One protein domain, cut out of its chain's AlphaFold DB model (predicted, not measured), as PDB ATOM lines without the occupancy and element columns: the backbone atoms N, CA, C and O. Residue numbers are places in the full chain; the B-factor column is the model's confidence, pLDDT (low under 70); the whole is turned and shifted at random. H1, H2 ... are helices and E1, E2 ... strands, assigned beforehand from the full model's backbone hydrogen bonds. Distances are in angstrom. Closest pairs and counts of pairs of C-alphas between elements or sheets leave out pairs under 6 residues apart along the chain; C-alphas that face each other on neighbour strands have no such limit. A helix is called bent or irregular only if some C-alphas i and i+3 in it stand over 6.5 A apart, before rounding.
ATOM      1  N   MET A   7     136.239 181.046 178.631       83.06
ATOM      2  CA  MET A   7     135.364 180.500 177.599       83.06
ATOM      3  C   MET A   7     135.207 181.493 176.452       83.06
ATOM      4  O   MET A   7     135.411 181.127 175.290       83.06
ATOM      5  N   LYS A   8     134.908 182.759 176.759       83.00
ATOM      6  CA  LYS A   8     134.792 183.822 175.751       83.00
ATOM      7  C   LYS A   8     136.096 183.991 174.970       83.00
ATOM      8  O   LYS A   8     136.067 184.011 173.740       83.00
ATOM      9  N   ASP A   9     137.231 184.026 175.658       83.94
ATOM     10  CA  ASP A   9     138.549 184.232 175.059       83.94
ATOM     11  C   ASP A   9     138.982 183.034 174.207       83.94
ATOM     12  O   ASP A   9     139.562 183.196 173.129       83.94
ATOM     13  N   PHE A  10     138.627 181.816 174.622       82.94
ATOM     14  CA  PHE A  10     138.841 180.613 173.824       82.94
ATOM     15  C   PHE A  10     138.063 180.641 172.501       82.94
ATOM     16  O   PHE A  10     138.630 180.361 171.436       82.94
ATOM     17  N   PHE A  11     136.777 181.004 172.536       85.94
ATOM     18  CA  PHE A  11     135.967 181.120 171.322       85.94
ATOM     19  C   PHE A  11     136.406 182.300 170.451       85.94
ATOM     20  O   PHE A  11     136.528 182.130 169.235       85.94
ATOM     21  N   ALA A  12     136.719 183.450 171.051       87.56
ATOM     22  CA  ALA A  12     137.221 184.627 170.347       87.56
ATOM     23  C   ALA A  12     138.535 184.321 169.615       87.56
ATOM     24  O   ALA A  12     138.670 184.623 168.428       87.56
ATOM     25  N   ARG A  13     139.470 183.619 170.268       87.44
ATOM     26  CA  ARG A  13     140.728 183.185 169.646       87.44
ATOM     27  C   ARG A  13     140.492 182.275 168.444       87.44
ATOM     28  O   ARG A  13     141.127 182.455 167.407       87.44
ATOM     29  N   ARG A  14     139.573 181.311 168.552       89.94
ATOM     30  CA  ARG A  14     139.226 180.420 167.432       89.94
ATOM     31  C   ARG A  14     138.598 181.187 166.276       89.94
ATOM     32  O   ARG A  14     138.981 180.966 165.132       89.94
ATOM     33  N   GLN A  15     137.660 182.089 166.556       89.00
ATOM     34  CA  GLN A  15     137.032 182.927 165.533       89.00
ATOM     35  C   GLN A  15     138.057 183.818 164.827       89.00
ATOM     36  O   GLN A  15     138.079 183.866 163.597       89.00
ATOM     37  N   TRP A  16     138.956 184.443 165.587       90.75
ATOM     38  CA  TRP A  16     140.061 185.217 165.033       90.75
ATOM     39  C   TRP A  16     140.943 184.360 164.119       90.75
ATOM     40  O   TRP A  16     141.238 184.765 162.998       90.75
ATOM     41  N   MET A  17     141.282 183.132 164.529       91.25
ATOM     42  CA  MET A  17     142.087 182.240 163.691       91.25
ATOM     43  C   MET A  17     141.389 181.803 162.411       91.25
ATOM     44  O   MET A  17     142.035 181.735 161.369       91.25
ATOM     45  N   ARG A  18     140.074 181.582 162.446       92.06
ATOM     46  CA  ARG A  18     139.287 181.316 161.234       92.06
ATOM     47  C   ARG A  18     139.351 182.490 160.257       92.06
ATOM     48  O   ARG A  18     139.532 182.264 159.068       92.06
ATOM     49  N   ARG A  19     139.267 183.726 160.758       92.62
ATOM     50  CA  ARG A  19     139.398 184.934 159.933       92.62
ATOM     51  C   ARG A  19     140.793 185.055 159.320       92.62
ATOM     52  O   ARG A  19     140.909 185.196 158.114       92.62
ATOM     53  N   VAL A  20     141.842 184.883 160.126       92.56
ATOM     54  CA  VAL A  20     143.233 184.899 159.643       92.56
ATOM     55  C   VAL A  20     143.471 183.850 158.553       92.56
ATOM     56  O   VAL A  20     144.203 184.119 157.607       92.56
ATOM     57  N   LEU A  21     142.876 182.659 158.669       92.50
ATOM     58  CA  LEU A  21     142.967 181.640 157.621       92.50
ATOM     59  C   LEU A  21     142.261 182.074 156.340       92.50
ATOM     60  O   LEU A  21     142.854 181.948 155.274       92.50
ATOM     61  N   SER A  22     141.042 182.606 156.441       91.88
ATOM     62  CA  SER A  22     140.323 183.136 155.278       91.88
ATOM     63  C   SER A  22     141.078 184.274 154.588       91.88
ATOM     64  O   SER A  22     141.065 184.332 153.367       91.88
ATOM     65  N   ASP A  23     141.773 185.128 155.343       92.69
ATOM     66  CA  ASP A  23     142.505 186.274 154.789       92.69
ATOM     67  C   ASP A  23     143.859 185.876 154.166       92.69
ATOM     68  O   ASP A  23     144.376 186.572 153.294       92.69
ATOM     69  N   ARG A  24     144.484 184.784 154.636       93.19
ATOM     70  CA  ARG A  24     145.839 184.372 154.210       93.19
ATOM     71  C   ARG A  24     145.868 183.291 153.141       93.19
ATOM     72  O   ARG A  24     146.894 183.133 152.479       93.19
ATOM     73  N   LEU A  25     144.827 182.472 153.053       95.62
ATOM     74  CA  LEU A  25     144.762 181.400 152.069       95.62
ATOM     75  C   LEU A  25     144.264 181.959 150.732       95.62
ATOM     76  O   LEU A  25     143.407 182.840 150.734       95.62
ATOM     77  N   PRO A  26     144.774 181.459 149.593       96.25
ATOM     78  CA  PRO A  26     144.237 181.860 148.302       96.25
ATOM     79  C   PRO A  26     142.759 181.471 148.209       96.25
ATOM     80  O   PRO A  26     142.356 180.411 148.691       96.25
ATOM     81  N   GLU A  27     141.953 182.309 147.565       95.38
ATOM     82  CA  GLU A  27     140.577 181.944 147.242       95.38
ATOM     83  C   GLU A  27     140.579 180.812 146.204       95.38
ATOM     84  O   GLU A  27     141.303 180.856 145.203       95.38
ATOM     85  N   VAL A  28     139.758 179.792 146.463       97.00
ATOM     86  CA  VAL A  28     139.556 178.642 145.580       97.00
ATOM     87  C   VAL A  28     138.076 178.411 145.334       97.00
ATOM     88  O   VAL A  28     137.249 178.585 146.231       97.00
ATOM     89  N   ARG A  29     137.756 177.948 144.131       97.31
ATOM     90  CA  ARG A  29     136.433 177.449 143.761       97.31
ATOM     91  C   ARG A  29     136.542 175.972 143.432       97.31
ATOM     92  O   ARG A  29     137.458 175.546 142.737       97.31
ATOM     93  N   LEU A  30     135.617 175.189 143.970       97.38
ATOM     94  CA  LEU A  30     135.521 173.767 143.676       97.38
ATOM     95  C   LEU A  30     134.416 173.584 142.647       97.38
ATOM     96  O   LEU A  30     133.243 173.804 142.954       97.38
ATOM     97  N   ARG A  31     134.781 173.167 141.438       97.12
ATOM     98  CA  ARG A  31     133.818 172.893 140.375       97.12
ATOM     99  C   ARG A  31     133.649 171.390 140.222       97.12
ATOM    100  O   ARG A  31     134.618 170.662 140.040       97.12
ATOM    101  N   LEU A  32     132.406 170.925 140.316       96.88
ATOM    102  CA  LEU A  32     132.083 169.510 140.161       96.88
ATOM    103  C   LEU A  32     132.405 169.065 138.734       96.88
ATOM    104  O   LEU A  32     131.857 169.606 137.775       96.88
ATOM    105  N   THR A  33     133.271 168.064 138.611       96.44
ATOM    106  CA  THR A  33     133.599 167.436 137.327       96.44
ATOM    107  C   THR A  33     132.875 166.109 137.172       96.44
ATOM    108  O   THR A  33     132.365 165.805 136.095       96.44
ATOM    109  N   ARG A  34     132.793 165.318 138.247       94.00
ATOM    110  CA  ARG A  34     132.137 164.009 138.227       94.00
ATOM    111  C   ARG A  34     131.613 163.619 139.603       94.00
ATOM    112  O   ARG A  34     132.297 163.778 140.610       94.00
ATOM    113  N   THR A  35     130.441 162.996 139.617       92.94
ATOM    114  CA  THR A  35     129.937 162.245 140.771       92.94
ATOM    115  C   THR A  35     130.119 160.757 140.503       92.94
ATOM    116  O   THR A  35     129.743 160.253 139.445       92.94
ATOM    117  N   GLU A  36     130.728 160.051 141.443       88.38
ATOM    118  CA  GLU A  36     130.900 158.606 141.399       88.38
ATOM    119  C   GLU A  36     129.823 157.940 142.252       88.38
ATOM    120  O   GLU A  36     129.605 158.310 143.411       88.38
ATOM    121  N   GLN A  37     129.122 156.986 141.642       75.81
ATOM    122  CA  GLN A  37     128.003 156.298 142.265       75.81
ATOM    123  C   GLN A  37     128.488 155.384 143.395       75.81
ATOM    124  O   GLN A  37     129.533 154.742 143.296       75.81
ATOM    125  N   ALA A  38     127.710 155.350 144.472       69.62
ATOM    126  CA  ALA A  38     128.140 154.843 145.765       69.62
ATOM    127  C   ALA A  38     128.344 153.320 145.828       69.62
ATOM    128  O   ALA A  38     129.217 152.873 146.562       69.62
ATOM    129  N   SER A  39     127.647 152.547 144.986       62.53
ATOM    130  CA  SER A  39     127.473 151.084 145.104       62.53
ATOM    131  C   SER A  39     128.743 150.224 145.033       62.53
ATOM    132  O   SER A  39     128.679 149.007 145.194       62.53
ATOM    133  N   LYS A  40     129.910 150.823 144.776       68.19
ATOM    134  CA  LYS A  40     131.230 150.164 144.826       68.19
ATOM    135  C   LYS A  40     132.292 150.994 145.553       68.19
ATOM    136  O   LYS A  40     133.476 150.668 145.501       68.19
ATOM    137  N   SER A  41     131.885 152.083 146.197       81.25
ATOM    138  CA  SER A  41     132.769 152.995 146.910       81.25
ATOM    139  C   SER A  41     132.893 152.593 148.376       81.25
ATOM    140  O   SER A  41     132.025 151.952 148.963       81.25
ATOM    141  N   PHE A  42     133.986 153.035 148.992       87.69
ATOM    142  CA  PHE A  42     134.155 153.013 150.439       87.69
ATOM    143  C   PHE A  42     132.979 153.682 151.164       87.69
ATOM    144  O   PHE A  42     132.569 153.204 152.213       87.69
ATOM    145  N   LEU A  43     132.411 154.744 150.586       91.88
ATOM    146  CA  LEU A  43     131.373 155.557 151.223       91.88
ATOM    147  C   LEU A  43     129.943 155.077 150.974       91.88
ATOM    148  O   LEU A  43     129.034 155.798 151.365       91.88
ATOM    149  N   ASP A  44     129.722 153.917 150.351       89.38
ATOM    150  CA  ASP A  44     128.370 153.399 150.090       89.38
ATOM    151  C   ASP A  44     127.467 153.480 151.339       89.38
ATOM    152  O   ASP A  44     127.907 153.035 152.405       89.38
ATOM    153  N   PRO A  45     126.245 154.054 151.263       90.44
ATOM    154  CA  PRO A  45     125.516 154.554 150.078       90.44
ATOM    155  C   PRO A  45     125.766 156.018 149.662       90.44
ATOM    156  O   PRO A  45     125.090 156.536 148.770       90.44
ATOM    157  N   SER A  46     126.719 156.718 150.270       91.88
ATOM    158  CA  SER A  46     127.042 158.106 149.929       91.88
ATOM    159  C   SER A  46     127.914 158.231 148.669       91.88
ATOM    160  O   SER A  46     128.827 157.431 148.441       91.88
ATOM    161  N   PRO A  47     127.678 159.264 147.835       93.19
ATOM    162  CA  PRO A  47     128.467 159.487 146.632       93.19
ATOM    163  C   PRO A  47     129.890 159.951 146.960       93.19
ATOM    164  O   PRO A  47     130.170 160.528 148.011       93.19
ATOM    165  N   THR A  48     130.790 159.753 146.002       94.50
ATOM    166  CA  THR A  48     132.118 160.380 146.001       94.50
ATOM    167  C   THR A  48     132.165 161.457 144.922       94.50
ATOM    168  O   THR A  48     131.716 161.240 143.797       94.50
ATOM    169  N   PHE A  49     132.710 162.623 145.251       95.56
ATOM    170  CA  PHE A  49     132.791 163.773 144.361       95.56
ATOM    171  C   PHE A  49     134.208 163.955 143.837       95.56
ATOM    172  O   PHE A  49     135.183 163.888 144.589       95.56
ATOM    173  N   HIS A  50     134.301 164.236 142.543       96.88
ATOM    174  CA  HIS A  50     135.509 164.675 141.861       96.88
ATOM    175  C   HIS A  50     135.312 166.137 141.475       96.88
ATOM    176  O   HIS A  50     134.304 166.494 140.859       96.88
ATOM    177  N   MET A  51     136.262 166.980 141.857       98.00
ATOM    178  CA  MET A  51     136.218 168.419 141.630       98.00
ATOM    179  C   MET A  51     137.492 168.873 140.923       98.00
ATOM    180  O   MET A  51     138.579 168.399 141.263       98.00
ATOM    181  N   SER A  52     137.375 169.835 140.010       98.06
ATOM    182  CA  SER A  52     138.501 170.699 139.661       98.06
ATOM    183  C   SER A  52     138.630 171.801 140.713       98.06
ATOM    184  O   SER A  52     137.641 172.248 141.312       98.06
ATOM    185  N   ILE A  53     139.868 172.204 140.978       98.38
ATOM    186  CA  ILE A  53     140.201 173.320 141.857       98.38
ATOM    187  C   ILE A  53     140.535 174.494 140.948       98.38
ATOM    188  O   ILE A  53     141.520 174.450 140.216       98.38
ATOM    189  N   GLU A  54     139.730 175.544 141.014       98.12
ATOM    190  CA  GLU A  54     139.927 176.770 140.250       98.12
ATOM    191  C   GLU A  54     140.401 177.892 141.184       98.12
ATOM    192  O   GLU A  54     139.924 178.025 142.315       98.12
ATOM    193  N   SER A  55     141.351 178.706 140.728       96.25
ATOM    194  CA  SER A  55     141.730 179.948 141.405       96.25
ATOM    195  C   SER A  55     140.597 180.981 141.325       96.25
ATOM    196  O   SER A  55     139.640 180.837 140.561       96.25
ATOM    197  N   HIS A  56     140.732 182.100 142.041       92.25
ATOM    198  CA  HIS A  56     139.796 183.223 141.911       92.25
ATOM    199  C   HIS A  56     139.711 183.798 140.481       92.25
ATOM    200  O   HIS A  56     138.719 184.442 140.137       92.25
ATOM    201  N   THR A  57     140.747 183.596 139.654       93.00
ATOM    202  CA  THR A  57     140.780 184.018 138.244       93.00
ATOM    203  C   THR A  57     140.149 182.994 137.299       93.00
ATOM    204  O   THR A  57     140.067 183.259 136.104       93.00
ATOM    205  N   GLY A  58     139.698 181.842 137.809       93.38
ATOM    206  CA  GLY A  58     139.121 180.757 137.012       93.38
ATOM    207  C   GLY A  58     140.153 179.833 136.360       93.38
ATOM    208  O   GLY A  58     139.789 179.031 135.507       93.38
ATOM    209  N   LEU A  59     141.434 179.934 136.734       95.88
ATOM    210  CA  LEU A  59     142.460 179.006 136.257       95.88
ATOM    211  C   LEU A  59     142.374 177.698 137.036       95.88
ATOM    212  O   LEU A  59     142.335 177.719 138.265       95.88
ATOM    213  N   GLU A  60     142.395 176.568 136.335       97.50
ATOM    214  CA  GLU A  60     142.508 175.264 136.980       97.50
ATOM    215  C   GLU A  60     143.911 175.107 137.578       97.50
ATOM    216  O   GLU A  60     144.919 175.201 136.880       97.50
ATOM    217  N   VAL A  61     143.970 174.889 138.890       98.00
ATOM    218  CA  VAL A  61     145.217 174.751 139.658       98.00
ATOM    219  C   VAL A  61     145.397 173.346 140.228       98.00
ATOM    220  O   VAL A  61     146.412 173.066 140.870       98.00
ATOM    221  N   GLY A  62     144.423 172.455 140.035       97.88
ATOM    222  CA  GLY A  62     144.474 171.106 140.579       97.88
ATOM    223  C   GLY A  62     143.139 170.374 140.583       97.88
ATOM    224  O   GLY A  62     142.142 170.838 140.034       97.88
ATOM    225  N   SER A  63     143.119 169.235 141.268       97.69
ATOM    226  CA  SER A  63     141.952 168.367 141.402       97.69
ATOM    227  C   SER A  63     141.786 167.839 142.830       97.69
ATOM    228  O   SER A  63     142.726 167.766 143.627       97.69
ATOM    229  N   LEU A  64     140.553 167.482 143.175       97.19
ATOM    230  CA  LEU A  64     140.169 166.982 144.490       97.19
ATOM    231  C   LEU A  64     139.199 165.813 144.326       97.19
ATOM    232  O   LEU A  64     138.224 165.910 143.581       97.19
ATOM    233  N   ARG A  65     139.401 164.754 145.110       96.19
ATOM    234  CA  ARG A  65     138.415 163.688 145.306       96.19
ATOM    235  C   ARG A  65     138.070 163.568 146.782       96.19
ATOM    236  O   ARG A  65     138.955 163.331 147.607       96.19
ATOM    237  N   TYR A  66     136.793 163.709 147.117       96.88
ATOM    238  CA  TYR A  66     136.316 163.641 148.497       96.88
ATOM    239  C   TYR A  66     134.898 163.076 148.587       96.88
ATOM    240  O   TYR A  66     134.188 162.982 147.589       96.88
ATOM    241  N   GLY A  67     134.462 162.728 149.790       96.00
ATOM    242  CA  GLY A  67     133.059 162.447 150.062       96.00
ATOM    243  C   GLY A  67     132.754 162.521 151.549       96.00
ATOM    244  O   GLY A  67     133.655 162.509 152.383       96.00
ATOM    245  N   VAL A  68     131.474 162.632 151.873       96.56
ATOM    246  CA  VAL A  68     130.981 162.595 153.251       96.56
ATOM    247  C   VAL A  68     130.403 161.212 153.489       96.56
ATOM    248  O   VAL A  68     129.774 160.653 152.591       96.56
ATOM    249  N   ASN A  69     130.665 160.633 154.654       94.81
ATOM    250  CA  ASN A  69     130.143 159.307 154.954       94.81
ATOM    251  C   ASN A  69     128.625 159.322 155.206       94.81
ATOM    252  O   ASN A  69     128.055 160.373 155.507       94.81
ATOM    253  N   PRO A  70     127.970 158.151 155.167       94.44
ATOM    254  CA  PRO A  70     126.520 158.050 155.347       94.44
ATOM    255  C   PRO A  70     125.998 158.558 156.695       94.44
ATOM    256  O   PRO A  70     124.854 158.988 156.790       94.44
ATOM    257  N   LEU A  71     126.843 158.553 157.733       95.75
ATOM    258  CA  LEU A  71     126.502 159.091 159.055       95.75
ATOM    259  C   LEU A  71     126.579 160.623 159.122       95.75
ATOM    260  O   LEU A  71     126.195 161.201 160.135       95.75
ATOM    261  N   ASN A  72     127.076 161.276 158.066       95.69
ATOM    262  CA  ASN A  72     127.272 162.721 157.986       95.69
ATOM    263  C   ASN A  72     128.091 163.287 159.161       95.69
ATOM    264  O   ASN A  72     127.827 164.381 159.656       95.69
ATOM    265  N   ASP A  73     129.084 162.526 159.623       96.62
ATOM    266  CA  ASP A  73     129.916 162.893 160.769       96.62
ATOM    267  C   ASP A  73     131.393 163.072 160.403       96.62
ATOM    268  O   ASP A  73     132.152 163.654 161.181       96.62
ATOM    269  N   ARG A  74     131.811 162.608 159.218       97.56
ATOM    270  CA  ARG A  74     133.186 162.721 158.721       97.56
ATOM    271  C   ARG A  74     133.228 162.996 157.224       97.56
ATOM    272  O   ARG A  74     132.475 162.419 156.439       97.56
ATOM    273  N   LEU A  75     134.181 163.836 156.833       97.69
ATOM    274  CA  LEU A  75     134.534 164.082 155.442       97.69
ATOM    275  C   LEU A  75     135.842 163.369 155.113       97.69
ATOM    276  O   LEU A  75     136.870 163.636 155.728       97.69
ATOM    277  N   TYR A  76     135.820 162.512 154.102       96.94
ATOM    278  CA  TYR A  76     136.976 161.773 153.614       96.94
ATOM    279  C   TYR A  76     137.591 162.462 152.401       96.94
ATOM    280  O   TYR A  76     136.902 162.705 151.412       96.94
ATOM    281  N   VAL A  77     138.892 162.752 152.455       96.94
ATOM    282  CA  VAL A  77     139.668 163.249 151.308       96.94
ATOM    283  C   VAL A  77     140.494 162.097 150.753       96.94
ATOM    284  O   VAL A  77     141.452 161.659 151.384       96.94
ATOM    285  N   PHE A  78     140.127 161.619 149.566       93.38
ATOM    286  CA  PHE A  78     140.821 160.527 148.879       93.38
ATOM    287  C   PHE A  78     142.079 160.998 148.163       93.38
ATOM    288  O   PHE A  78     143.071 160.279 148.102       93.38
ATOM    289  N   TRP A  79     142.026 162.198 147.589       91.56
ATOM    290  CA  TRP A  79     143.143 162.776 146.860       91.56
ATOM    291  C   TRP A  79     142.989 164.294 146.789       91.56
ATOM    292  O   TRP A  79     141.891 164.795 146.554       91.56
ATOM    293  N   VAL A  80     144.098 165.015 146.946       94.75
ATOM    294  CA  VAL A  80     144.246 166.432 146.586       94.75
ATOM    295  C   VAL A  80     145.500 166.544 145.737       94.75
ATOM    296  O   VAL A  80     146.591 166.229 146.213       94.75
ATOM    297  N   GLU A  81     145.343 167.014 144.504       95.38
ATOM    298  CA  GLU A  81     146.452 167.370 143.630       95.38
ATOM    299  C   GLU A  81     146.456 168.857 143.384       95.38
ATOM    300  O   GLU A  81     145.437 169.425 143.011       95.38
ATOM    301  N   ILE A  82     147.624 169.463 143.530       96.50
ATOM    302  CA  ILE A  82     147.891 170.798 143.016       96.50
ATOM    303  C   ILE A  82     148.912 170.629 141.895       96.50
ATOM    304  O   ILE A  82     149.940 169.968 142.106       96.50
ATOM    305  N   LEU A  83     148.612 171.203 140.732       96.81
ATOM    306  CA  LEU A  83     149.502 171.237 139.573       96.81
ATOM    307  C   LEU A  83     150.841 171.875 139.960       96.81
ATOM    308  O   LEU A  83     150.881 172.783 140.796       96.81
ATOM    309  N   ASP A  84     151.937 171.386 139.378       95.38
ATOM    310  CA  ASP A  84     153.299 171.705 139.823       95.38
ATOM    311  C   ASP A  84     153.582 173.210 139.879       95.38
ATOM    312  O   ASP A  84     154.099 173.690 140.892       95.38
ATOM    313  N   GLU A  85     153.154 173.966 138.865       96.19
ATOM    314  CA  GLU A  85     153.337 175.423 138.799       96.19
ATOM    315  C   GLU A  85     152.643 176.185 139.945       96.19
ATOM    316  O   GLU A  85     153.066 177.275 140.326       96.19
ATOM    317  N   TYR A  86     151.601 175.600 140.540       96.00
ATOM    318  CA  TYR A  86     150.797 176.216 141.597       96.00
ATOM    319  C   TYR A  86     151.105 175.645 142.987       96.00
ATOM    320  O   TYR A  86     150.577 176.119 144.003       96.00
ATOM    321  N   ARG A  87     151.999 174.654 143.096       93.62
ATOM    322  CA  ARG A  87     152.399 174.085 144.392       93.62
ATOM    323  C   ARG A  87     153.055 175.139 145.278       93.62
ATOM    324  O   ARG A  87     153.638 176.109 144.818       93.62
ATOM    325  N   ARG A  88     152.966 174.937 146.597       92.19
ATOM    326  CA  ARG A  88     153.540 175.816 147.643       92.19
ATOM    327  C   ARG A  88     152.945 177.233 147.736       92.19
ATOM    328  O   ARG A  88     153.379 177.979 148.606       92.19
ATOM    329  N   HIS A  89     151.887 177.545 146.988       94.12
ATOM    330  CA  HIS A  89     151.139 178.811 147.079       94.12
ATOM    331  C   HIS A  89     149.918 178.753 148.018       94.12
ATOM    332  O   HIS A  89     149.109 179.669 148.065       94.12
ATOM    333  N   GLY A  90     149.763 177.668 148.785       95.75
ATOM    334  CA  GLY A  90     148.695 177.534 149.785       95.75
ATOM    335  C   GLY A  90     147.386 176.919 149.278       95.75
ATOM    336  O   GLY A  90     146.530 176.622 150.105       95.75
ATOM    337  N   TYR A  91     147.251 176.626 147.979       97.19
ATOM    338  CA  TYR A  91     146.030 176.049 147.395       97.19
ATOM    339  C   TYR A  91     145.557 174.754 148.071       97.19
ATOM    340  O   TYR A  91     144.378 174.622 148.377       97.19
ATOM    341  N   GLY A  92     146.464 173.833 148.412       96.56
ATOM    342  CA  GLY A  92     146.080 172.612 149.135       96.56
ATOM    343  C   GLY A  92     145.444 172.893 150.505       96.56
ATOM    344  O   GLY A  92     144.489 172.228 150.891       96.56
ATOM    345  N   LEU A  93     145.925 173.912 151.231       97.31
ATOM    346  CA  LEU A  93     145.301 174.338 152.489       97.31
ATOM    347  C   LEU A  93     143.979 175.068 152.227       97.31
ATOM    348  O   LEU A  93     143.009 174.824 152.937       97.31
ATOM    349  N   ALA A  94     143.915 175.917 151.202       97.56
ATOM    350  CA  ALA A  94     142.686 176.606 150.818       97.56
ATOM    351  C   ALA A  94     141.545 175.630 150.506       97.56
ATOM    352  O   ALA A  94     140.422 175.839 150.954       97.56
ATOM    353  N   VAL A  95     141.842 174.520 149.827       97.94
ATOM    354  CA  VAL A  95     140.866 173.461 149.537       97.94
ATOM    355  C   VAL A  95     140.326 172.827 150.817       97.94
ATOM    356  O   VAL A  95     139.114 172.741 150.993       97.94
ATOM    357  N   LEU A  96     141.199 172.429 151.748       97.88
ATOM    358  CA  LEU A  96     140.766 171.858 153.031       97.88
ATOM    359  C   LEU A  96     139.957 172.866 153.860       97.88
ATOM    360  O   LEU A  96     138.981 172.497 154.513       97.88
ATOM    361  N   TRP A  97     140.333 174.144 153.800       97.56
ATOM    362  CA  TRP A  97     139.586 175.221 154.438       97.56
ATOM    363  C   TRP A  97     138.199 175.399 153.813       97.56
ATOM    364  O   TRP A  97     137.219 175.488 154.548       97.56
ATOM    365  N   ALA A  98     138.088 175.386 152.483       97.00
ATOM    366  CA  ALA A  98     136.815 175.460 151.770       97.00
ATOM    367  C   ALA A  98     135.893 174.282 152.127       97.00
ATOM    368  O   ALA A  98     134.734 174.498 152.484       97.00
ATOM    369  N   LEU A  99     136.425 173.053 152.150       97.62
ATOM    370  CA  LEU A  99     135.679 171.867 152.580       97.62
ATOM    371  C   LEU A  99     135.184 171.997 154.025       97.62
ATOM    372  O   LEU A  99     134.012 171.747 154.305       97.62
ATOM    373  N   TYR A 100     136.038 172.448 154.946       96.75
ATOM    374  CA  TYR A 100     135.607 172.683 156.322       96.75
ATOM    375  C   TYR A 100     134.543 173.784 156.416       96.75
ATOM    376  O   TYR A 100     133.610 173.664 157.205       96.75
ATOM    377  N   GLN A 101     134.658 174.865 155.644       94.88
ATOM    378  CA  GLN A 101     133.658 175.931 155.649       94.88
ATOM    379  C   GLN A 101     132.290 175.450 155.166       94.88
ATOM    380  O   GLN A 101     131.285 175.856 155.750       94.88
ATOM    381  N   GLN A 102     132.274 174.573 154.160       95.94
ATOM    382  CA  GLN A 102     131.063 174.003 153.584       95.94
ATOM    383  C   GLN A 102     130.398 172.972 154.505       95.94
ATOM    384  O   GLN A 102     129.201 173.064 154.749       95.94
ATOM    385  N   TYR A 103     131.160 172.006 155.025       96.88
ATOM    386  CA  TYR A 103     130.588 170.851 155.731       96.88
ATOM    387  C   TYR A 103     130.662 170.954 157.254       96.88
ATOM    388  O   TYR A 103     129.849 170.357 157.948       96.88
ATOM    389  N   ARG A 104     131.635 171.699 157.794       95.69
ATOM    390  CA  ARG A 104     131.917 171.797 159.241       95.69
ATOM    391  C   ARG A 104     132.179 170.447 159.928       95.69
ATOM    392  O   ARG A 104     132.067 170.352 161.147       95.69
ATOM    393  N   LEU A 105     132.590 169.436 159.164       97.44
ATOM    394  CA  LEU A 105     132.928 168.102 159.656       97.44
ATOM    395  C   LEU A 105     134.442 167.934 159.869       97.44
ATOM    396  O   LEU A 105     135.236 168.612 159.204       97.44
ATOM    397  N   PRO A 106     134.864 167.018 160.759       97.69
ATOM    398  CA  PRO A 106     136.225 166.505 160.780       97.69
ATOM    399  C   PRO A 106     136.646 165.977 159.408       97.69
ATOM    400  O   PRO A 106     135.891 165.258 158.749       97.69
ATOM    401  N   ILE A 107     137.869 166.313 159.000       98.31
ATOM    402  CA  ILE A 107     138.454 165.844 157.743       98.31
ATOM    403  C   ILE A 107     139.351 164.642 158.028       98.31
ATOM    404  O   ILE A 107     140.225 164.704 158.893       98.31
ATOM    405  N   VAL A 108     139.166 163.567 157.271       97.44
ATOM    406  CA  VAL A 108     139.946 162.335 157.362       97.44
ATOM    407  C   VAL A 108     140.649 162.104 156.028       97.44
ATOM    408  O   VAL A 108     139.983 161.874 155.015       97.44
ATOM    409  N   PRO A 109     141.984 162.196 155.972       95.81
ATOM    410  CA  PRO A 109     142.704 161.781 154.782       95.81
ATOM    411  C   PRO A 109     142.575 160.265 154.604       95.81
ATOM    412  O   PRO A 109     142.727 159.510 155.558       95.81
ATOM    413  N   ASN A 110     142.296 159.807 153.389       92.06
ATOM    414  CA  ASN A 110     142.302 158.385 153.065       92.06
ATOM    415  C   ASN A 110     143.670 158.024 152.466       92.06
ATOM    416  O   ASN A 110     144.083 158.621 151.473       92.06
ATOM    417  N   HIS A 111     144.366 157.081 153.103       85.19
ATOM    418  CA  HIS A 111     145.638 156.501 152.675       85.19
ATOM    419  C   HIS A 111     146.679 157.532 152.188       85.19
ATOM    420  O   HIS A 111     146.947 157.690 150.988       85.19
ATOM    421  N   ILE A 112     147.316 158.232 153.135       83.25
ATOM    422  CA  ILE A 112     148.350 159.224 152.811       83.25
ATOM    423  C   ILE A 112     149.552 158.527 152.165       83.25
ATOM    424  O   ILE A 112     150.229 157.700 152.772       83.25
ATOM    425  N   ARG A 113     149.889 158.922 150.933       78.56
ATOM    426  CA  ARG A 113     151.156 158.526 150.303       78.56
ATOM    427  C   ARG A 113     152.326 159.290 150.923       78.56
ATOM    428  O   ARG A 113     152.183 160.458 151.279       78.56
ATOM    429  N   GLY A 114     153.504 158.663 150.972       76.56
ATOM    430  CA  GLY A 114     154.697 159.198 151.646       76.56
ATOM    431  C   GLY A 114     155.052 160.653 151.303       76.56
ATOM    432  O   GLY A 114     155.392 161.432 152.191       76.56
ATOM    433  N   SER A 115     154.886 161.066 150.043       81.62
ATOM    434  CA  SER A 115     155.143 162.444 149.593       81.62
ATOM    435  C   SER A 115     154.191 163.494 150.188       81.62
ATOM    436  O   SER A 115     154.544 164.670 150.256       81.62
ATOM    437  N   ALA A 116     153.005 163.093 150.650       86.50
ATOM    438  CA  ALA A 116     151.986 163.982 151.202       86.50
ATOM    439  C   ALA A 116     152.022 164.084 152.741       86.50
ATOM    440  O   ALA A 116     151.321 164.928 153.303       86.50
ATOM    441  N   ILE A 117     152.857 163.301 153.440       89.75
ATOM    442  CA  ILE A 117     152.941 163.299 154.917       89.75
ATOM    443  C   ILE A 117     153.220 164.706 155.463       89.75
ATOM    444  O   ILE A 117     152.504 165.199 156.337       89.75
ATOM    445  N   GLY A 118     154.226 165.392 154.909       92.50
ATOM    446  CA  GLY A 118     154.599 166.740 155.350       92.50
ATOM    447  C   GLY A 118     153.487 167.772 155.138       92.50
ATOM    448  O   GLY A 118     153.314 168.680 155.954       92.50
ATOM    449  N   PHE A 119     152.689 167.612 154.079       94.25
ATOM    450  CA  PHE A 119     151.523 168.457 153.826       94.25
ATOM    451  C   PHE A 119     150.447 168.265 154.900       94.25
ATOM    452  O   PHE A 119     150.007 169.251 155.493       94.25
ATOM    453  N   TRP A 120     150.064 167.022 155.200       95.44
ATOM    454  CA  TRP A 120     149.012 166.730 156.178       95.44
ATOM    455  C   TRP A 120     149.411 167.101 157.608       95.44
ATOM    456  O   TRP A 120     148.606 167.689 158.333       95.44
ATOM    457  N   ALA A 121     150.670 166.870 157.992       94.38
ATOM    458  CA  ALA A 121     151.203 167.329 159.273       94.38
ATOM    459  C   ALA A 121     151.113 168.862 159.404       94.38
ATOM    460  O   ALA A 121     150.668 169.393 160.426       94.38
ATOM    461  N   LYS A 122     151.468 169.594 158.338       94.56
ATOM    462  CA  LYS A 122     151.322 171.054 158.294       94.56
ATOM    463  C   LYS A 122     149.854 171.479 158.369       94.56
ATOM    464  O   LYS A 122     149.541 172.392 159.133       94.56
ATOM    465  N   ALA A 123     148.968 170.827 157.619       95.94
ATOM    466  CA  ALA A 123     147.539 171.126 157.619       95.94
ATOM    467  C   ALA A 123     146.940 170.981 159.025       95.94
ATOM    468  O   ALA A 123     146.338 171.933 159.519       95.94
ATOM    469  N   ARG A 124     147.197 169.860 159.716       96.50
ATOM    470  CA  ARG A 124     146.777 169.642 161.113       96.50
ATOM    471  C   ARG A 124     147.228 170.777 162.030       96.50
ATOM    472  O   ARG A 124     146.417 171.340 162.763       96.50
ATOM    473  N   ASN A 125     148.500 171.160 161.949       94.25
ATOM    474  CA  ASN A 125     149.060 172.214 162.795       94.25
ATOM    475  C   ASN A 125     148.408 173.581 162.563       94.25
ATOM    476  O   ASN A 125     148.051 174.262 163.526       94.25
ATOM    477  N   VAL A 126     148.229 173.966 161.298       93.62
ATOM    478  CA  VAL A 126     147.609 175.243 160.917       93.62
ATOM    479  C   VAL A 126     146.157 175.299 161.404       93.62
ATOM    480  O   VAL A 126     145.740 176.262 162.054       93.62
ATOM    481  N   PHE A 127     145.402 174.232 161.160       95.62
ATOM    482  CA  PHE A 127     143.961 174.180 161.380       95.62
ATOM    483  C   PHE A 127     143.535 173.957 162.831       95.62
ATOM    484  O   PHE A 127     142.484 174.461 163.243       95.62
ATOM    485  N   ARG A 128     144.379 173.320 163.650       93.44
ATOM    486  CA  ARG A 128     144.118 173.109 165.083       93.44
ATOM    487  C   ARG A 128     143.790 174.411 165.819       93.44
ATOM    488  O   ARG A 128     142.883 174.446 166.647       93.44
ATOM    489  N   SER A 129     144.491 175.499 165.488       88.25
ATOM    490  CA  SER A 129     144.280 176.821 166.102       88.25
ATOM    491  C   SER A 129     142.900 177.428 165.796       88.25
ATOM    492  O   SER A 129     142.343 178.153 166.620       88.25
ATOM    493  N   ALA A 130     142.313 177.073 164.652       92.06
ATOM    494  CA  ALA A 130     140.981 177.491 164.221       92.06
ATOM    495  C   ALA A 130     139.857 176.557 164.716       92.06
ATOM    496  O   ALA A 130     138.678 176.758 164.390       92.06
ATOM    497  N   GLY A 131     140.212 175.540 165.513       91.94
ATOM    498  CA  GLY A 131     139.293 174.515 165.999       91.94
ATOM    499  C   GLY A 131     138.797 173.581 164.897       91.94
ATOM    500  O   GLY A 131     137.692 173.062 165.010       91.94
ATOM    501  N   VAL A 132     139.571 173.424 163.821       94.69
ATOM    502  CA  VAL A 132     139.292 172.477 162.739       94.69
ATOM    503  C   VAL A 132     140.015 171.171 163.042       94.69
ATOM    504  O   VAL A 132     141.215 171.171 163.326       94.69
ATOM    505  N   THR A 133     139.285 170.064 162.959       96.44
ATOM    506  CA  THR A 133     139.811 168.728 163.244       96.44
ATOM    507  C   THR A 133     140.181 168.033 161.942       96.44
ATOM    508  O   THR A 133     139.312 167.757 161.117       96.44
ATOM    509  N   ILE A 134     141.467 167.732 161.767       96.94
ATOM    510  CA  ILE A 134     141.941 166.781 160.759       96.94
ATOM    511  C   ILE A 134     142.437 165.547 161.510       96.94
ATOM    512  O   ILE A 134     143.373 165.665 162.303       96.94
ATOM    513  N   LEU A 135     141.797 164.402 161.287       95.94
ATOM    514  CA  LEU A 135     142.125 163.142 161.952       95.94
ATOM    515  C   LEU A 135     143.350 162.465 161.317       95.94
ATOM    516  O   LEU A 135     143.918 162.949 160.324       95.94
ATOM    517  N   GLU A 136     143.784 161.364 161.931       93.12
ATOM    518  CA  GLU A 136     144.775 160.470 161.334       93.12
ATOM    519  C   GLU A 136     144.262 159.859 160.032       93.12
ATOM    520  O   GLU A 136     143.063 159.896 159.747       93.12
ATOM    521  N   ASP A 137     145.188 159.405 159.191       92.50
ATOM    522  CA  ASP A 137     144.801 158.825 157.918       92.50
ATOM    523  C   ASP A 137     144.150 157.465 158.091       92.50
ATOM    524  O   ASP A 137     144.634 156.631 158.846       92.50
ATOM    525  N   LEU A 138     143.062 157.253 157.352       93.31
ATOM    526  CA  LEU A 138     142.429 155.950 157.266       93.31
ATOM    527  C   LEU A 138     143.251 155.074 156.323       93.31
ATOM    528  O   LEU A 138     143.322 155.346 155.118       93.31
ATOM    529  N   ARG A 139     143.865 154.023 156.862       90.75
ATOM    530  CA  ARG A 139     144.620 153.050 156.073       90.75
ATOM    531  C   ARG A 139     143.682 152.082 155.376       90.75
ATOM    532  O   ARG A 139     142.580 151.816 155.840       90.75
ATOM    533  N   VAL A 140     144.159 151.480 154.285       86.75
ATOM    534  CA  VAL A 140     143.391 150.474 153.531       86.75
ATOM    535  C   VAL A 140     142.951 149.313 154.425       86.75
ATOM    536  O   VAL A 140     141.820 148.859 154.313       86.75
ATOM    537  N   SER A 141     143.804 148.887 155.360       89.06
ATOM    538  CA  SER A 141     143.493 147.827 156.327       89.06
ATOM    539  C   SER A 141     142.380 148.180 157.318       89.06
ATOM    540  O   SER A 141     141.827 147.281 157.928       89.06
ATOM    541  N   GLU A 142     142.070 149.464 157.503       91.56
ATOM    542  CA  GLU A 142     141.066 149.956 158.459       91.56
ATOM    543  C   GLU A 142     139.735 150.289 157.767       91.56
ATOM    544  O   GLU A 142     138.755 150.647 158.419       91.56
ATOM    545  N   MET A 143     139.682 150.209 156.431       91.19
ATOM    546  CA  MET A 143     138.513 150.634 155.663       91.19
ATOM    547  C   MET A 143     137.287 149.760 155.932       91.19
ATOM    548  O   MET A 143     136.184 150.294 155.992       91.19
ATOM    549  N   ASP A 144     137.454 148.450 156.109       90.19
ATOM    550  CA  ASP A 144     136.321 147.556 156.372       90.19
ATOM    551  C   ASP A 144     135.715 147.805 157.762       90.19
ATOM    552  O   ASP A 144     134.493 147.923 157.887       90.19
ATOM    553  N   ASP A 145     136.557 148.011 158.778       92.75
ATOM    554  CA  ASP A 145     136.118 148.364 160.134       92.75
ATOM    555  C   ASP A 145     135.418 149.728 160.164       92.75
ATOM    556  O   ASP A 145     134.367 149.899 160.784       92.75
ATOM    557  N   GLU A 146     135.962 150.714 159.448       94.00
ATOM    558  CA  GLU A 146     135.342 152.033 159.354       94.00
ATOM    559  C   GLU A 146     133.998 151.961 158.604       94.00
ATOM    560  O   GLU A 146     133.035 152.598 159.037       94.00
ATOM    561  N   LYS A 147     133.876 151.130 157.556       91.75
ATOM    562  CA  LYS A 147     132.603 150.878 156.849       91.75
ATOM    563  C   LYS A 147     131.560 150.195 157.723       91.75
ATOM    564  O   LYS A 147     130.370 150.486 157.585       91.75
ATOM    565  N   ALA A 148     131.976 149.322 158.641       92.69
ATOM    566  CA  ALA A 148     131.062 148.632 159.549       92.69
ATOM    567  C   ALA A 148     130.200 149.616 160.361       92.69
ATOM    568  O   ALA A 148     129.045 149.318 160.673       92.69
ATOM    569  N   ARG A 149     130.706 150.834 160.614       94.25
ATOM    570  CA  ARG A 149     129.974 151.906 161.307       94.25
ATOM    571  C   ARG A 149     128.637 152.250 160.651       94.25
ATOM    572  O   ARG A 149     127.705 152.611 161.362       94.25
ATOM    573  N   TRP A 150     128.529 152.156 159.325       93.31
ATOM    574  CA  TRP A 150     127.310 152.484 158.574       93.31
ATOM    575  C   TRP A 150     126.750 151.318 157.758       93.31
ATOM    576  O   TRP A 150     125.833 151.519 156.966       93.31
ATOM    577  N   ALA A 151     127.232 150.092 157.972       89.50
ATOM    578  CA  ALA A 151     126.728 148.917 157.261       89.50
ATOM    579  C   ALA A 151     125.219 148.698 157.481       89.50
ATOM    580  O   ALA A 151     124.508 148.300 156.566       89.50
ATOM    581  N   HIS A 152     124.717 149.047 158.669       88.38
ATOM    582  CA  HIS A 152     123.295 148.979 159.019       88.38
ATOM    583  C   HIS A 152     122.395 149.937 158.212       88.38
ATOM    584  O   HIS A 152     121.174 149.819 158.282       88.38
ATOM    585  N   LEU A 153     122.973 150.893 157.474       87.88
ATOM    586  CA  LEU A 153     122.238 151.804 156.592       87.88
ATOM    587  C   LEU A 153     122.075 151.255 155.169       87.88
ATOM    588  O   LEU A 153     121.315 151.823 154.387       87.88
ATOM    589  N   ILE A 154     122.789 150.181 154.819       82.44
ATOM    590  CA  ILE A 154     122.701 149.537 153.509       82.44
ATOM    591  C   ILE A 154     121.594 148.476 153.590       82.44
ATOM    592  O   ILE A 154     121.708 147.549 154.395       82.44
ATOM    593  N   PRO A 155     120.518 148.584 152.788       76.19
ATOM    594  CA  PRO A 155     119.472 147.570 152.763       76.19
ATOM    595  C   PRO A 155     120.039 146.199 152.396       76.19
ATOM    596  O   PRO A 155     120.893 146.084 151.516       76.19
ATOM    597  N   GLU A 156     119.522 145.154 153.038       76.56
ATOM    598  CA  GLU A 156     119.859 143.779 152.681       76.56
ATOM    599  C   GLU A 156     119.516 143.521 151.199       76.56
ATOM    600  O   GLU A 156     118.380 143.781 150.782       76.56
ATOM    601  N   PRO A 157     120.461 143.009 150.389       79.25
ATOM    602  CA  PRO A 157     120.176 142.602 149.022       79.25
ATOM    603  C   PRO A 157     119.039 141.582 148.978       79.25
ATOM    604  O   PRO A 157     119.049 140.597 149.716       79.25
ATOM    605  N   GLU A 158     118.091 141.773 148.061       80.88
ATOM    606  CA  GLU A 158     116.883 140.947 147.977       80.88
ATOM    607  C   GLU A 158     117.185 139.443 147.906       80.88
ATOM    608  O   GLU A 158     116.526 138.659 148.578       80.88
ATOM    609  N   HIS A 159     118.220 139.034 147.169       80.94
ATOM    610  CA  HIS A 159     118.602 137.624 147.066       80.94
ATOM    611  C   HIS A 159     119.091 137.025 148.395       80.94
ATOM    612  O   HIS A 159     118.792 135.869 148.669       80.94
ATOM    613  N   LEU A 160     119.797 137.790 149.239       83.25
ATOM    614  CA  LEU A 160     120.220 137.326 150.567       83.25
ATOM    615  C   LEU A 160     119.027 137.231 151.514       83.25
ATOM    616  O   LEU A 160     118.887 136.241 152.230       83.25
ATOM    617  N   ARG A 161     118.116 138.207 151.430       85.50
ATOM    618  CA  ARG A 161     116.845 138.162 152.151       85.50
ATOM    619  C   ARG A 161     116.045 136.911 151.774       85.50
ATOM    620  O   ARG A 161     115.601 136.195 152.664       85.50
ATOM    621  N   LEU A 162     115.915 136.623 150.476       87.00
ATOM    622  CA  LEU A 162     115.209 135.445 149.962       87.00
ATOM    623  C   LEU A 162     115.893 134.131 150.367       87.00
ATOM    624  O   LEU A 162     115.201 133.175 150.697       87.00
ATOM    625  N   ILE A 163     117.231 134.067 150.381       87.19
ATOM    626  CA  ILE A 163     117.967 132.896 150.888       87.19
ATOM    627  C   ILE A 163     117.637 132.669 152.365       87.19
ATOM    628  O   ILE A 163     117.234 131.566 152.722       87.19
ATOM    629  N   ARG A 164     117.723 133.711 153.202       86.81
ATOM    630  CA  ARG A 164     117.397 133.614 154.631       86.81
ATOM    631  C   ARG A 164     115.945 133.188 154.857       86.81
ATOM    632  O   ARG A 164     115.680 132.358 155.721       86.81
ATOM    633  N   GLU A 165     115.004 133.751 154.101       88.56
ATOM    634  CA  GLU A 165     113.584 133.378 154.160       88.56
ATOM    635  C   GLU A 165     113.362 131.915 153.744       88.56
ATOM    636  O   GLU A 165     112.608 131.198 154.401       88.56
ATOM    637  N   CYS A 166     114.061 131.441 152.708       86.19
ATOM    638  CA  CYS A 166     114.036 130.040 152.287       86.19
ATOM    639  C   CYS A 166     114.642 129.099 153.336       86.19
ATOM    640  O   CYS A 166     114.052 128.062 153.616       86.19
ATOM    641  N   GLU A 167     115.787 129.437 153.932       84.25
ATOM    642  CA  GLU A 167     116.434 128.640 154.987       84.25
ATOM    643  C   GLU A 167     115.592 128.578 156.270       84.25
ATOM    644  O   GLU A 167     115.543 127.546 156.938       84.25
ATOM    645  N   ALA A 168     114.878 129.660 156.591       84.06
ATOM    646  CA  ALA A 168     113.942 129.716 157.711       84.06
ATOM    647  C   ALA A 168     112.591 129.033 157.418       84.06
ATOM    648  O   ALA A 168     111.763 128.901 158.324       84.06
ATOM    649  N   SER A 169     112.341 128.604 156.174       85.44
ATOM    650  CA  SER A 169     111.093 127.947 155.791       85.44
ATOM    651  C   SER A 169     110.976 126.550 156.425       85.44
ATOM    652  O   SER A 169     111.947 125.781 156.411       85.44
ATOM    653  N   PRO A 170     109.776 126.158 156.899       80.12
ATOM    654  CA  PRO A 170     109.494 124.793 157.353       80.12
ATOM    655  C   PRO A 170     109.836 123.719 156.311       80.12
ATOM    656  O   PRO A 170     110.215 122.601 156.656       80.12
ATOM    657  N   GLU A 171     109.723 124.049 155.021       79.12
ATOM    658  CA  GLU A 171     110.022 123.125 153.920       79.12
ATOM    659  C   GLU A 171     111.516 122.796 153.818       79.12
ATOM    660  O   GLU A 171     111.882 121.662 153.499       79.12
ATOM    661  N   TRP A 172     112.386 123.767 154.104       74.31
ATOM    662  CA  TRP A 172     113.833 123.564 154.125       74.31
ATOM    663  C   TRP A 172     114.210 122.679 155.313       74.31
ATOM    664  O   TRP A 172     114.870 121.651 155.148       74.31
ATOM    665  N   THR A 173     113.724 123.014 156.513       72.44
ATOM    666  CA  THR A 173     114.001 122.254 157.747       72.44
ATOM    667  C   THR A 173     113.514 120.806 157.659       72.44
ATOM    668  O   THR A 173     114.235 119.897 158.071       72.44
ATOM    669  N   ALA A 174     112.354 120.566 157.041       75.75
ATOM    670  CA  ALA A 174     111.827 119.220 156.816       75.75
ATOM    671  C   ALA A 174     112.700 118.376 155.866       75.75
ATOM    672  O   ALA A 174     112.910 117.189 156.116       75.75
ATOM    673  N   ARG A 175     113.256 118.975 154.799       70.62
ATOM    674  CA  ARG A 175     114.144 118.273 153.849       70.62
ATOM    675  C   ARG A 175     115.475 117.853 154.471       70.62
ATOM    676  O   ARG A 175     116.025 116.832 154.076       70.62
ATOM    677  N   HIS A 176     115.972 118.600 155.453       62.28
ATOM    678  CA  HIS A 176     117.246 118.308 156.113       62.28
ATOM    679  C   HIS A 176     117.122 117.466 157.392       62.28
ATOM    680  O   HIS A 176     118.125 116.929 157.852       62.28
ATOM    681  N   GLN A 177     115.909 117.256 157.920       57.75
ATOM    682  CA  GLN A 177     115.636 116.254 158.962       57.75
ATOM    683  C   GLN A 177     115.489 114.821 158.418       57.75
ATOM    684  O   GLN A 177     115.584 113.875 159.188       57.75
ATOM    685  N   GLN A 178     115.280 114.636 157.110       56.75
ATOM    686  CA  GLN A 178     115.132 113.312 156.481       56.75
ATOM    687  C   GLN A 178     116.464 112.658 156.057       56.75
ATOM    688  O   GLN A 178     116.453 111.557 155.512       56.75
ATOM    689  N   VAL A 179     117.602 113.326 156.279       55.88
ATOM    690  CA  VAL A 179     118.947 112.880 155.846       55.88
ATOM    691  C   VAL A 179     119.890 112.637 157.045       55.88
ATOM    692  O   VAL A 179     121.100 112.518 156.876       55.88
TER     693      VAL A 179
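AT A GLANCE: This is residues 7 to 179 of the 180 residues of the protein "N-acetyltransferase domain-containing protein" of Pseudomonas frederiksbergensis (UniProt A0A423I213). A strongly twisted sheet of five strands curls round one helix, H2, and H3 and H1 come close to H2 at steep angles. From this body a tail sticks out, residues 156 to 179 with H5 and H6, and makes the whole elongated; H4 lies before the tail, off the sheet. The printed part has 173 residues with six named helices and five named strands, in the order H1 E1 E2 E3 E4 H2 E5 H3 H4 H5 H6, a mixed class. The sheet runs E1, E2, E3, E4, E5 and is mixed. The whole is loose, with a radius of gyration of the C-alphas of 21.9 A, and spans 77 by 42 by 27 A.

HOW THE PARTS SIT: E1, residues 28 to 36, E2, 48 to 55, E3, 60 to 68, and E4, 75 to 82, form a meander, each strand the antiparallel neighbour of the one before, and each such pair is a hairpin. N 31 and O 52 are 3.0 A apart, N 51 and O 64 2.8 A, and N 65 and O 79 2.9 A, within hydrogen-bond range. E5, residues 107 to 109, is parallel to E4, with N 108 and O 75 2.8 A apart. H2, residues 91 to 103, is on one face of the sheet, in two layers, a helix layer on a sheet; the C-alphas of Val 28 and Ala 94, the closest of E1 and H2, are 6.4 A apart. E4, H2 and E5 make a strand-helix-strand unit, two parallel neighbour strands with a helix between, with a right-handed crossover. H3, residues 114 to 128, only grazes the sheet and is close to but not clearly touching H2, at a steep tilt of 53 degrees; their closest C-alphas, of Leu 93 and Ala 123, are 6.5 A apart. H1, residues 7 to 24, is close to but not clearly touching H2, with the C-alphas of Leu 21 and Trp 97 closest at 7.9 A. H4, residues 140 to 148, is not on the sheet, nor are H5, 158 to 167, and H6, 170 to 177. Every O i to N i+4 pair is within hydrogen-bond range in H1, H2, H5 and H6, against 9 of 11 in H3 and 3 of 5 in H4.

IN THESE COORDINATES: H1 begins at C-alpha 7 (135.364, 180.500, 177.599) and is 25.9 A long; H2 is 18.3 A and H3 22.0 A. E1 is 22.2 A long and bends by 57 degrees at residue 33; E2 is 22.3 A, E3 23.6 A, and E4, 19.4 A, bends by 65 degrees at residue 78. H3 and H4 are irregular, with C-alphas 115 and 118, and 141 and 144, 7.2 A apart. H6 ends at C-alpha 177 (115.636, 116.254, 158.962).

THE WHOLE: The C-alphas farthest apart, of Asp 23 and Gln 178, are 77.9 A apart. The printed part has no cut; the links E1 to E2 and H3 to H4 are long. The mean pLDDT of the printed part is 90.4, and residues 38 to 40 and 176 to 179 are under 70.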